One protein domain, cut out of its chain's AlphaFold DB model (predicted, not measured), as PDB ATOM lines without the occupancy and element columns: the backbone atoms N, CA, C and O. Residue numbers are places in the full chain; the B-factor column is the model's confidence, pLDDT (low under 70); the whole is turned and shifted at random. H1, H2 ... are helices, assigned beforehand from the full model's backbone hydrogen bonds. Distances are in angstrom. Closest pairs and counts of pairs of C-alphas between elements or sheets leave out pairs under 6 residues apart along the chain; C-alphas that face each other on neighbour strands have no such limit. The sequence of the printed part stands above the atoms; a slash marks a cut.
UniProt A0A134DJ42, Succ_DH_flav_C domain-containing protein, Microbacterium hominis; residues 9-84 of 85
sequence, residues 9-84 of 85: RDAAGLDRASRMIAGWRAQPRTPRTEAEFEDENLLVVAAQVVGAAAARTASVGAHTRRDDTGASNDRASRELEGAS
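Overview. This is residues 9 to 84 of the 85 residues of the protein "Succ_DH_flav_C domain-containing protein" of Microbacterium hominis (UniProt A0A134DJ42). Look first for a helical hairpin, H1 and H2 side by side and running opposite ways, with a third helix, H3, on an arm beyond the end of the hairpin where H1 begins and H2 ends. A long loop, residues 56 to 70, leads from H2 to H3, and residues 74 to 84 stick out free of the rest. The printed part has 76 residues with three named helices, in the order H1, H2, H3, and no named strand; its class is all helix. The whole is extended, with a radius of gyration of the C-alphas of 17.6 A, and its C-alphas span 58 by 24 by 13 A.

Along the chain. Start at Arg 9, the first printed residue, and find C-alpha 11 at (167.378, 141.419, 116.802), where H1 begins. H1 covers residues 11 to 25 and is 20.9 A long from first to last C-alpha. Go on to C-alpha 34 at (197.884, 145.413, 129.879): from there H2, the longest helix, runs through residues 34 to 55 over 31.8 A. Farther along, H3 covers residues 71 to 82 and measures 17.0 A, ending at C-alpha 82 at (168.701, 140.513, 84.833).

Arrangement. Compare H1 with H2 and you will find that they touch, with 15 pairs of C-alphas within 8 A. Their closest C-alphas are those of Leu 14 and Ala 54, 6.0 A apart. Their lines stand at a shallow tilt of 31 degrees and they run opposite ways, as a helical hairpin, with their centres 11.2 A apart. H3 touches no helix: it is apart from H1 and also apart from H2. In the backbone of H1 and H2, every O i to N i+4 pair is within hydrogen-bond range; in H3, 7 of 8 are.

Size, cuts and confidence. Look at C-alphas 32 and 84, those of Arg 32 and Ser 84, for the two farthest apart, at 58.4 A. Without the residues that stand free, 74 to 84, of which 74 to 82 belong to H3, the body of 65 residues spans 48 by 20 by 13 A. The printed part runs from residue 9 to residue 84 and has no cut. The link from H1 to H2, 8 residues, is short, and the link from H2 to H3, 15 residues, is long. In the B-factor column, the mean pLDDT of the printed part is 91.2, but residues 71 to 78 and 80 to 84 are under 70, and the mean of H3 is 66.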
ATOM      1  N   ARG A   9     172.703 135.274 114.684       98.12
ATOM      2  CA  ARG A   9     172.219 136.455 115.403       98.12
ATOM      3  C   ARG A   9     170.718 136.624 115.208       98.12
ATOM      4  O   ARG A   9     170.145 136.097 114.257       98.12
ATOM      5  N   ASP A  10     170.100 137.408 116.072       98.12
ATOM      6  CA  ASP A  10     168.762 137.960 115.867       98.12
ATOM      7  C   ASP A  10     168.649 139.337 116.540       98.12
ATOM      8  O   ASP A  10     169.540 139.746 117.293       98.12
ATOM      9  N   ALA A  11     167.583 140.085 116.241       98.12
ATOM     10  CA  ALA A  11     167.378 141.419 116.802       98.12
ATOM     11  C   ALA A  11     167.378 141.422 118.338       98.12
ATOM     12  O   ALA A  11     167.957 142.321 118.944       98.12
ATOM     13  N   ALA A  12     166.747 140.422 118.962       98.38
ATOM     14  CA  ALA A  12     166.609 140.358 120.412       98.38
ATOM     15  C   ALA A  12     167.962 140.126 121.098       98.38
ATOM     16  O   ALA A  12     168.266 140.781 122.094       98.38
ATOM     17  N   GLY A  13     168.791 139.229 120.563       98.56
ATOM     18  CA  GLY A  13     170.150 139.002 121.044       98.56
ATOM     19  C   GLY A  13     171.024 140.235 120.879       98.56
ATOM     20  O   GLY A  13     171.654 140.675 121.838       98.56
ATOM     21  N   LEU A  14     171.006 140.865 119.704       98.75
ATOM     22  CA  LEU A  14     171.818 142.057 119.453       98.75
ATOM     23  C   LEU A  14     171.437 143.235 120.363       98.75
ATOM     24  O   LEU A  14     172.320 143.942 120.850       98.75
ATOM     25  N   ASP A  15     170.150 143.412 120.658       98.75
ATOM     26  CA  ASP A  15     169.673 144.399 121.627       98.75
ATOM     27  C   ASP A  15     170.122 144.069 123.064       98.75
ATOM     28  O   ASP A  15     170.659 144.943 123.753       98.75
ATOM     29  N   ARG A  16     170.017 142.807 123.507       98.75
ATOM     30  CA  ARG A  16     170.549 142.380 124.817       98.75
ATOM     31  C   ARG A  16     172.051 142.636 124.933       98.75
ATOM     32  O   ARG A  16     172.493 143.236 125.916       98.75
ATOM     33  N   ALA A  17     172.827 142.237 123.927       98.69
ATOM     34  CA  ALA A  17     174.266 142.464 123.885       98.69
ATOM     35  C   ALA A  17     174.605 143.956 123.955       98.69
ATOM     36  O   ALA A  17     175.472 144.348 124.735       98.69
ATOM     37  N   SER A  18     173.895 144.789 123.188       98.75
ATOM     38  CA  SER A  18     174.089 146.240 123.179       98.75
ATOM     39  C   SER A  18     173.891 146.843 124.571       98.75
ATOM     40  O   SER A  18     174.754 147.581 125.049       98.75
ATOM     41  N   ARG A  19     172.811 146.466 125.269       98.62
ATOM     42  CA  ARG A  19     172.526 146.946 126.630       98.62
ATOM     43  C   ARG A  19     173.576 146.497 127.642       98.62
ATOM     44  O   ARG A  19     174.013 147.314 128.449       98.62
ATOM     45  N   MET A  20     174.008 145.235 127.592       98.56
ATOM     46  CA  MET A  20     175.060 144.727 128.483       98.56
ATOM     47  C   MET A  20     176.381 145.471 128.271       98.56
ATOM     48  O   MET A  20     176.969 145.967 129.231       98.56
ATOM     49  N   ILE A  21     176.808 145.629 127.014       98.56
ATOM     50  CA  ILE A  21     178.043 146.345 126.669       98.56
ATOM     51  C   ILE A  21     177.953 147.815 127.089       98.56
ATOM     52  O   ILE A  21     178.906 148.344 127.657       98.56
ATOM     53  N   ALA A  22     176.820 148.480 126.849       98.44
ATOM     54  CA  ALA A  22     176.602 149.854 127.296       98.44
ATOM     55  C   ALA A  22     176.696 149.973 128.826       98.44
ATOM     56  O   ALA A  22     177.343 150.890 129.329       98.44
ATOM     57  N   GLY A  23     176.118 149.015 129.557       98.38
ATOM     58  CA  GLY A  23     176.213 148.939 131.013       98.38
ATOM     59  C   GLY A  23     177.649 148.780 131.514       98.38
ATOM     60  O   GLY A  23     178.048 149.481 132.439       98.38
ATOM     61  N   TRP A  24     178.453 147.917 130.888       97.69
ATOM     62  CA  TRP A  24     179.872 147.762 131.235       97.69
ATOM     63  C   TRP A  24     180.690 149.015 130.910       97.69
ATOM     64  O   TRP A  24     181.473 149.476 131.738       97.69
ATOM     65  N   ARG A  25     180.465 149.625 129.740       97.00
ATOM     66  CA  ARG A  25     181.180 150.838 129.310       97.00
ATOM     67  C   ARG A  25     180.867 152.068 130.160       97.00
ATOM     68  O   ARG A  25     181.702 152.961 130.238       97.00
ATOM     69  N   ALA A  26     179.692 152.125 130.782       97.25
ATOM     70  CA  ALA A  26     179.310 153.220 131.670       97.25
ATOM     71  C   ALA A  26     180.036 153.184 133.029       97.25
ATOM     72  O   ALA A  26     179.993 154.166 133.768       97.25
ATOM     73  N   GLN A  27     180.689 152.070 133.377       96.62
ATOM     74  CA  GLN A  27     181.392 151.946 134.651       96.62
ATOM     75  C   GLN A  27     182.703 152.745 134.621       96.62
ATOM     76  O   GLN A  27     183.512 152.541 133.708       96.62
ATOM     77  N   PRO A  28     182.948 153.620 135.616       91.38
ATOM     78  CA  PRO A  28     184.200 154.355 135.708       91.38
ATOM     79  C   PRO A  28     185.343 153.380 135.996       91.38
ATOM     80  O   PRO A  28     185.349 152.695 137.019       91.38
ATOM     81  N   ARG A  29     186.311 153.316 135.082       93.44
ATOM     82  CA  ARG A  29     187.481 152.435 135.160       93.44
ATOM     83  C   ARG A  29     188.743 153.230 134.850       93.44
ATOM     84  O   ARG A  29     188.713 154.205 134.105       93.44
ATOM     85  N   THR A  30     189.849 152.866 135.488       96.56
ATOM     86  CA  THR A  30     191.167 153.478 135.266       96.56
ATOM     87  C   THR A  30     192.177 152.346 135.084       96.56
ATOM     88  O   THR A  30     192.769 151.925 136.077       96.56
ATOM     89  N   PRO A  31     192.329 151.809 133.859       97.00
ATOM     90  CA  PRO A  31     193.210 150.674 133.594       97.00
ATOM     91  C   PRO A  31     194.668 151.004 133.939       97.00
ATOM     92  O   PRO A  31     195.139 152.128 133.743       97.00
ATOM     93  N   ARG A  32     195.379 150.022 134.495       98.25
ATOM     94  CA  ARG A  32     196.766 150.115 134.978       98.25
ATOM     95  C   ARG A  32     197.657 149.018 134.403       98.25
ATOM     96  O   ARG A  32     198.866 149.221 134.315       98.25
ATOM     97  N   THR A  33     197.075 147.882 134.049       98.62
ATOM     98  CA  THR A  33     197.747 146.708 133.486       98.62
ATOM     99  C   THR A  33     197.354 146.510 132.025       98.62
ATOM    100  O   THR A  33     196.321 147.006 131.583       98.62
ATOM    101  N   GLU A  34     198.172 145.770 131.275       98.69
ATOM    102  CA  GLU A  34     197.884 145.413 129.879       98.69
ATOM    103  C   GLU A  34     196.503 144.764 129.728       98.69
ATOM    104  O   GLU A  34     195.703 145.247 128.936       98.69
ATOM    105  N   ALA A  35     196.184 143.769 130.560       98.50
ATOM    106  CA  ALA A  35     194.893 143.083 130.528       98.50
ATOM    107  C   ALA A  35     193.704 144.042 130.730       98.50
ATOM    108  O   ALA A  35     192.691 143.939 130.046       98.50
ATOM    109  N   GLU A  36     193.831 145.030 131.620       97.94
ATOM    110  CA  GLU A  36     192.773 146.028 131.816       97.94
ATOM    111  C   GLU A  36     192.626 146.956 130.600       97.94
ATOM    112  O   GLU A  36     191.512 147.351 130.257       97.94
ATOM    113  N   PHE A  37     193.722 147.304 129.916       98.50
ATOM    114  CA  PHE A  37     193.646 148.043 128.652       98.50
ATOM    115  C   PHE A  37     193.038 147.198 127.526       98.50
ATOM    116  O   PHE A  37     192.270 147.723 126.718       98.50
ATOM    117  N   GLU A  38     193.358 145.906 127.467       98.62
ATOM    118  CA  GLU A  38     192.739 144.972 126.527       98.62
ATOM    119  C   GLU A  38     191.227 144.899 126.739       98.62
ATOM    120  O   GLU A  38     190.480 145.033 125.771       98.62
ATOM    121  N   ASP A  39     190.763 144.804 127.985       97.75
ATOM    122  CA  ASP A  39     189.335 144.820 128.310       97.75
ATOM    123  C   ASP A  39     188.643 146.108 127.833       97.75
ATOM    124  O   ASP A  39     187.560 146.053 127.235       97.75
ATOM    125  N   GLU A  40     189.260 147.281 128.034       98.00
ATOM    126  CA  GLU A  40     188.709 148.543 127.519       98.00
ATOM    127  C   GLU A  40     188.605 148.544 125.989       98.00
ATOM    128  O   GLU A  40     187.573 148.930 125.424       98.00
ATOM    129  N   ASN A  41     189.640 148.056 125.304       98.12
ATOM    130  CA  ASN A  41     189.653 147.960 123.847       98.12
ATOM    131  C   ASN A  41     188.588 146.981 123.336       98.12
ATOM    132  O   ASN A  41     187.855 147.289 122.389       98.12
ATOM    133  N   LEU A  42     188.452 145.822 123.981       98.25
ATOM    134  CA  LEU A  42     187.467 144.808 123.625       98.25
ATOM    135  C   LEU A  42     186.039 145.335 123.768       98.25
ATOM    136  O   LEU A  42     185.204 145.049 122.910       98.25
ATOM    137  N   LEU A  43     185.747 146.159 124.776       98.25
ATOM    138  CA  LEU A  43     184.428 146.782 124.916       98.25
ATOM    139  C   LEU A  43     184.127 147.807 123.819       98.25
ATOM    140  O   LEU A  43     182.980 147.896 123.367       98.25
ATOM    141  N   VAL A  44     185.129 148.568 123.371       98.25
ATOM    142  CA  VAL A  44     184.973 149.487 122.235       98.25
ATOM    143  C   VAL A  44     184.637 148.701 120.972       98.25
ATOM    144  O   VAL A  44     183.635 148.997 120.316       98.25
ATOM    145  N   VAL A  45     185.423 147.670 120.656       98.62
ATOM    146  CA  VAL A  45     185.205 146.832 119.470       98.62
ATOM    147  C   VAL A  45     183.859 146.113 119.554       98.62
ATOM    148  O   VAL A  45     183.100 146.130 118.588       98.62
ATOM    149  N   ALA A  46     183.511 145.550 120.712       98.75
ATOM    150  CA  ALA A  46     182.238 144.871 120.925       98.75
ATOM    151  C   ALA A  46     181.041 145.791 120.641       98.75
ATOM    152  O   ALA A  46     180.112 145.384 119.941       98.75
ATOM    153  N   ALA A  47     181.078 147.040 121.116       98.81
ATOM    154  CA  ALA A  47     180.014 148.009 120.862       98.81
ATOM    155  C   ALA A  47     179.850 148.306 119.361       98.81
ATOM    156  O   ALA A  47     178.726 148.343 118.863       98.81
ATOM    157  N   GLN A  48     180.961 148.477 118.638       98.81
ATOM    158  CA  GLN A  48     180.929 148.749 117.198       98.81
ATOM    159  C   GLN A  48     180.447 147.540 116.394       98.81
ATOM    160  O   GLN A  48     179.601 147.679 115.513       98.81
ATOM    161  N   VAL A  49     180.927 146.342 116.732       98.50
ATOM    162  CA  VAL A  49     180.508 145.091 116.084       98.50
ATOM    163  C   VAL A  49     179.010 144.859 116.270       98.50
ATOM    164  O   VAL A  49     178.311 144.585 115.297       98.50
ATOM    165  N   VAL A  50     178.493 145.004 117.494       98.81
ATOM    166  CA  VAL A  50     177.060 144.828 117.772       98.81
ATOM    167  C   VAL A  50     176.225 145.903 117.075       98.81
ATOM    168  O   VAL A  50     175.197 145.574 116.486       98.81
ATOM    169  N   GLY A  51     176.678 147.160 117.068       98.75
ATOM    170  CA  GLY A  51     176.005 148.244 116.348       98.75
ATOM    171  C   GLY A  51     175.900 147.978 114.842       98.75
ATOM    172  O   GLY A  51     174.813 148.073 114.269       98.75
ATOM    173  N   ALA A  52     177.000 147.564 114.210       98.38
ATOM    174  CA  ALA A  52     177.022 147.206 112.793       98.38
ATOM    175  C   ALA A  52     176.129 145.989 112.488       98.38
ATOM    176  O   ALA A  52     175.374 145.992 111.513       98.38
ATOM    177  N   ALA A  53     176.168 144.965 113.346       98.12
ATOM    178  CA  ALA A  53     175.336 143.776 113.203       98.12
ATOM    179  C   ALA A  53     173.836 144.090 113.341       98.12
ATOM    180  O   ALA A  53     173.025 143.521 112.610       98.12
ATOM    181  N   ALA A  54     173.462 145.000 114.246       98.00
ATOM    182  CA  ALA A  54     172.077 145.427 114.437       98.00
ATOM    183  C   ALA A  54     171.552 146.218 113.231       98.00
ATOM    184  O   ALA A  54     170.432 145.969 112.780       98.00
ATOM    185  N   ALA A  55     172.378 147.112 112.674       97.25
ATOM    186  CA  ALA A  55     172.039 147.903 111.493       97.25
ATOM    187  C   ALA A  55     171.829 147.038 110.236       97.25
ATOM    188  O   ALA A  55     171.017 147.379 109.375       97.25
ATOM    189  N   ARG A  56     172.526 145.898 110.126       95.25
ATOM    190  CA  ARG A  56     172.366 144.957 109.012       95.25
ATOM    191  C   ARG A  56     171.289 143.913 109.311       95.25
ATOM    192  O   ARG A  56     171.530 142.922 110.001       95.25
ATOM    193  N   THR A  57     170.101 144.099 108.744       95.25
ATOM    194  CA  THR A  57     168.967 143.165 108.896       95.25
ATOM    195  C   THR A  57     168.999 141.968 107.946       95.25
ATOM    196  O   THR A  57     168.360 140.964 108.228       95.25
ATOM    197  N   ALA A  58     169.778 142.046 106.869       93.88
ATOM    198  CA  ALA A  58     169.939 140.984 105.879       93.88
ATOM    199  C   ALA A  58     171.088 140.024 106.217       93.88
ATOM    200  O   ALA A  58     172.161 140.481 106.627       93.88
ATOM    201  N   SER A  59     170.917 138.730 105.945       95.06
ATOM    202  CA  SER A  59     171.977 137.729 106.064       95.06
ATOM    203  C   SER A  59     172.867 137.717 104.826       95.06
ATOM    204  O   SER A  59     172.400 137.438 103.726       95.06
ATOM    205  N   VAL A  60     174.163 137.991 104.991       93.19
ATOM    206  CA  VAL A  60     175.144 137.951 103.892       93.19
ATOM    207  C   VAL A  60     176.494 137.461 104.407       93.19
ATOM    208  O   VAL A  60     177.022 137.989 105.388       93.19
ATOM    209  N   GLY A  61     177.082 136.483 103.715       93.75
ATOM    210  CA  GLY A  61     178.377 135.907 104.082       93.75
ATOM    211  C   GLY A  61     178.366 135.333 105.502       93.75
ATOM    212  O   GLY A  61     177.487 134.555 105.851       93.75
ATOM    213  N   ALA A  62     179.329 135.740 106.336       94.75
ATOM    214  CA  ALA A  62     179.442 135.304 107.735       94.75
ATOM    215  C   ALA A  62     178.445 135.986 108.702       94.75
ATOM    216  O   ALA A  62     178.443 135.706 109.905       94.75
ATOM    217  N   HIS A  63     177.612 136.908 108.211       96.38
ATOM    218  CA  HIS A  63     176.564 137.549 109.001       96.38
ATOM    219  C   HIS A  63     175.237 136.833 108.770       96.38
ATOM    220  O   HIS A  63     174.495 137.195 107.863       96.38
ATOM    221  N   THR A  64     174.945 135.823 109.589       96.75
ATOM    222  CA  THR A  64     173.678 135.078 109.537       96.75
ATOM    223  C   THR A  64     172.699 135.597 110.583       96.75
ATOM    224  O   THR A  64     173.027 135.645 111.775       96.75
ATOM    225  N   ARG A  65     171.481 135.939 110.150       97.06
ATOM    226  CA  ARG A  65     170.372 136.356 111.011       97.06
ATOM    227  C   ARG A  65     169.205 135.381 110.933       97.06
ATOM    228  O   ARG A  65     168.747 135.036 109.852       97.06
ATOM    229  N   ARG A  66     168.706 134.951 112.094       96.44
ATOM    230  CA  ARG A  66     167.527 134.073 112.201       96.44
ATOM    231  C   ARG A  66     166.235 134.797 111.823       96.44
ATOM    232  O   ARG A  66     165.287 134.164 111.381       96.44
ATOM    233  N   ASP A  67     166.208 136.107 112.020       96.19
ATOM    234  CA  ASP A  67     165.082 136.993 111.737       96.19
ATOM    235  C   ASP A  67     165.199 137.701 110.376       96.19
ATOM    236  O   ASP A  67     164.472 138.659 110.109       96.19
ATOM    237  N   ASP A  68     166.096 137.234 109.503       93.69
ATOM    238  CA  ASP A  68     166.120 137.662 108.109       93.69
ATOM    239  C   ASP A  68     164.944 137.047 107.342       93.69
ATOM    240  O   ASP A  68     164.751 135.834 107.313       93.69
ATOM    241  N   THR A  69     164.159 137.904 106.692       85.06
ATOM    242  CA  THR A  69     162.992 137.507 105.892       85.06
ATOM    243  C   THR A  69     163.345 137.204 104.433       85.06
ATOM    244  O   THR A  69     162.468 136.830 103.660       85.06
ATOM    245  N   GLY A  70     164.605 137.386 104.021       72.38
ATOM    246  CA  GLY A  70     165.090 137.086 102.670       72.38
ATOM    247  C   GLY A  70     164.700 138.109 101.595       72.38
ATOM    248  O   GLY A  70     165.232 138.058 100.489       72.38
ATOM    249  N   ALA A  71     163.850 139.094 101.907       67.69
ATOM    250  CA  ALA A  71     163.355 140.088 100.943       67.69
ATOM    251  C   ALA A  71     164.457 140.971 100.314       67.69
ATOM    252  O   ALA A  71     164.265 141.566  99.251       67.69
ATOM    253  N   SER A  72     165.609 141.094 100.979       66.94
ATOM    254  CA  SER A  72     166.786 141.807 100.466       66.94
ATOM    255  C   SER A  72     167.639 140.933  99.539       66.94
ATOM    256  O   SER A  72     168.068 141.413  98.491       66.94
ATOM    257  N   ASN A  73     167.822 139.653  99.878       64.69
ATOM    258  CA  ASN A  73     168.521 138.676  99.039       64.69
ATOM    259  C   ASN A  73     167.770 138.412  97.733       64.69
ATOM    260  O   ASN A  73     168.390 138.325  96.682       64.69
ATOM    261  N   ASP A  74     166.440 138.345  97.785       62.44
ATOM    262  CA  ASP A  74     165.606 138.103  96.608       62.44
ATOM    263  C   ASP A  74     165.740 139.234  95.564       62.44
ATOM    264  O   ASP A  74     165.857 138.982  94.368       62.44
ATOM    265  N   ARG A  75     165.841 140.500  96.003       62.56
ATOM    266  CA  ARG A  75     166.121 141.628  95.094       62.56
ATOM    267  C   ARG A  75     167.513 141.557  94.465       62.56
ATOM    268  O   ARG A  75     167.626 141.738  93.258       62.56
ATOM    269  N   ALA A  76     168.542 141.265  95.260       63.62
ATOM    270  CA  ALA A  76     169.914 141.163  94.763       63.62
ATOM    271  C   ALA A  76     170.086 140.011  93.756       63.62
ATOM    272  O   ALA A  76     170.744 140.184  92.734       63.62
ATOM    273  N   SER A  77     169.457 138.856  94.005       63.84
ATOM    274  CA  SER A  77     169.476 137.721  93.073       63.84
ATOM    275  C   SER A  77     168.821 138.065  91.734       63.84
ATOM    276  O   SER A  77     169.406 137.805  90.687       63.84
ATOM    277  N   ARG A  78     167.652 138.721  91.748       68.31
ATOM    278  CA  ARG A  78     166.945 139.115  90.515       68.31
ATOM    279  C   ARG A  78     167.698 140.169  89.698       68.31
ATOM    280  O   ARG A  78     167.649 140.137  88.472       68.31
ATOM    281  N   GLU A  79     168.388 141.102  90.352       72.44
ATOM    282  CA  GLU A  79     169.232 142.092  89.667       72.44
ATOM    283  C   GLU A  79     170.445 141.437  88.987       72.44
ATOM    284  O   GLU A  79     170.774 141.795  87.858       72.44
ATOM    285  N   LEU A  80     171.070 140.443  89.628       68.88
ATOM    286  CA  LEU A  80     172.162 139.663  89.035       68.88
ATOM    287  C   LEU A  80     171.688 138.800  87.855       68.88
ATOM    288  O   LEU A  80     172.383 138.720  86.845       68.88
ATOM    289  N   GLU A  81     170.500 138.196  87.950       68.38
ATOM    290  CA  GLU A  81     169.884 137.436  86.852       68.38
ATOM    291  C   GLU A  81     169.538 138.333  85.650       68.38
ATOM    292  O   GLU A  81     169.784 137.951  84.506       68.38
ATOM    293  N   GLY A  82     169.027 139.546  85.889       66.50
ATOM    294  CA  GLY A  82     168.701 140.513  84.833       66.50
ATOM    295  C   GLY A  82     169.912 141.213  84.201       66.50
ATOM    296  O   GLY A  82     169.810 141.703  83.079       66.50
ATOM    297  N   ALA A  83     171.055 141.253  84.890       65.75
ATOM    298  CA  ALA A  83     172.308 141.826  84.391       65.75
ATOM    299  C   ALA A  83     173.159 140.840  83.564       65.75
ATOM    300  O   ALA A  83     174.197 141.230  83.035       65.75
ATOM    301  N   SER A  84     172.738 139.576  83.446       69.69
ATOM    302  CA  SER A  84     173.459 138.528  82.710       69.69
ATOM    303  C   SER A  84     173.143 138.485  81.198       69.69
ATOM    304  O   SER A  84     173.392 137.458  80.560       69.69
TER     305      SER A  84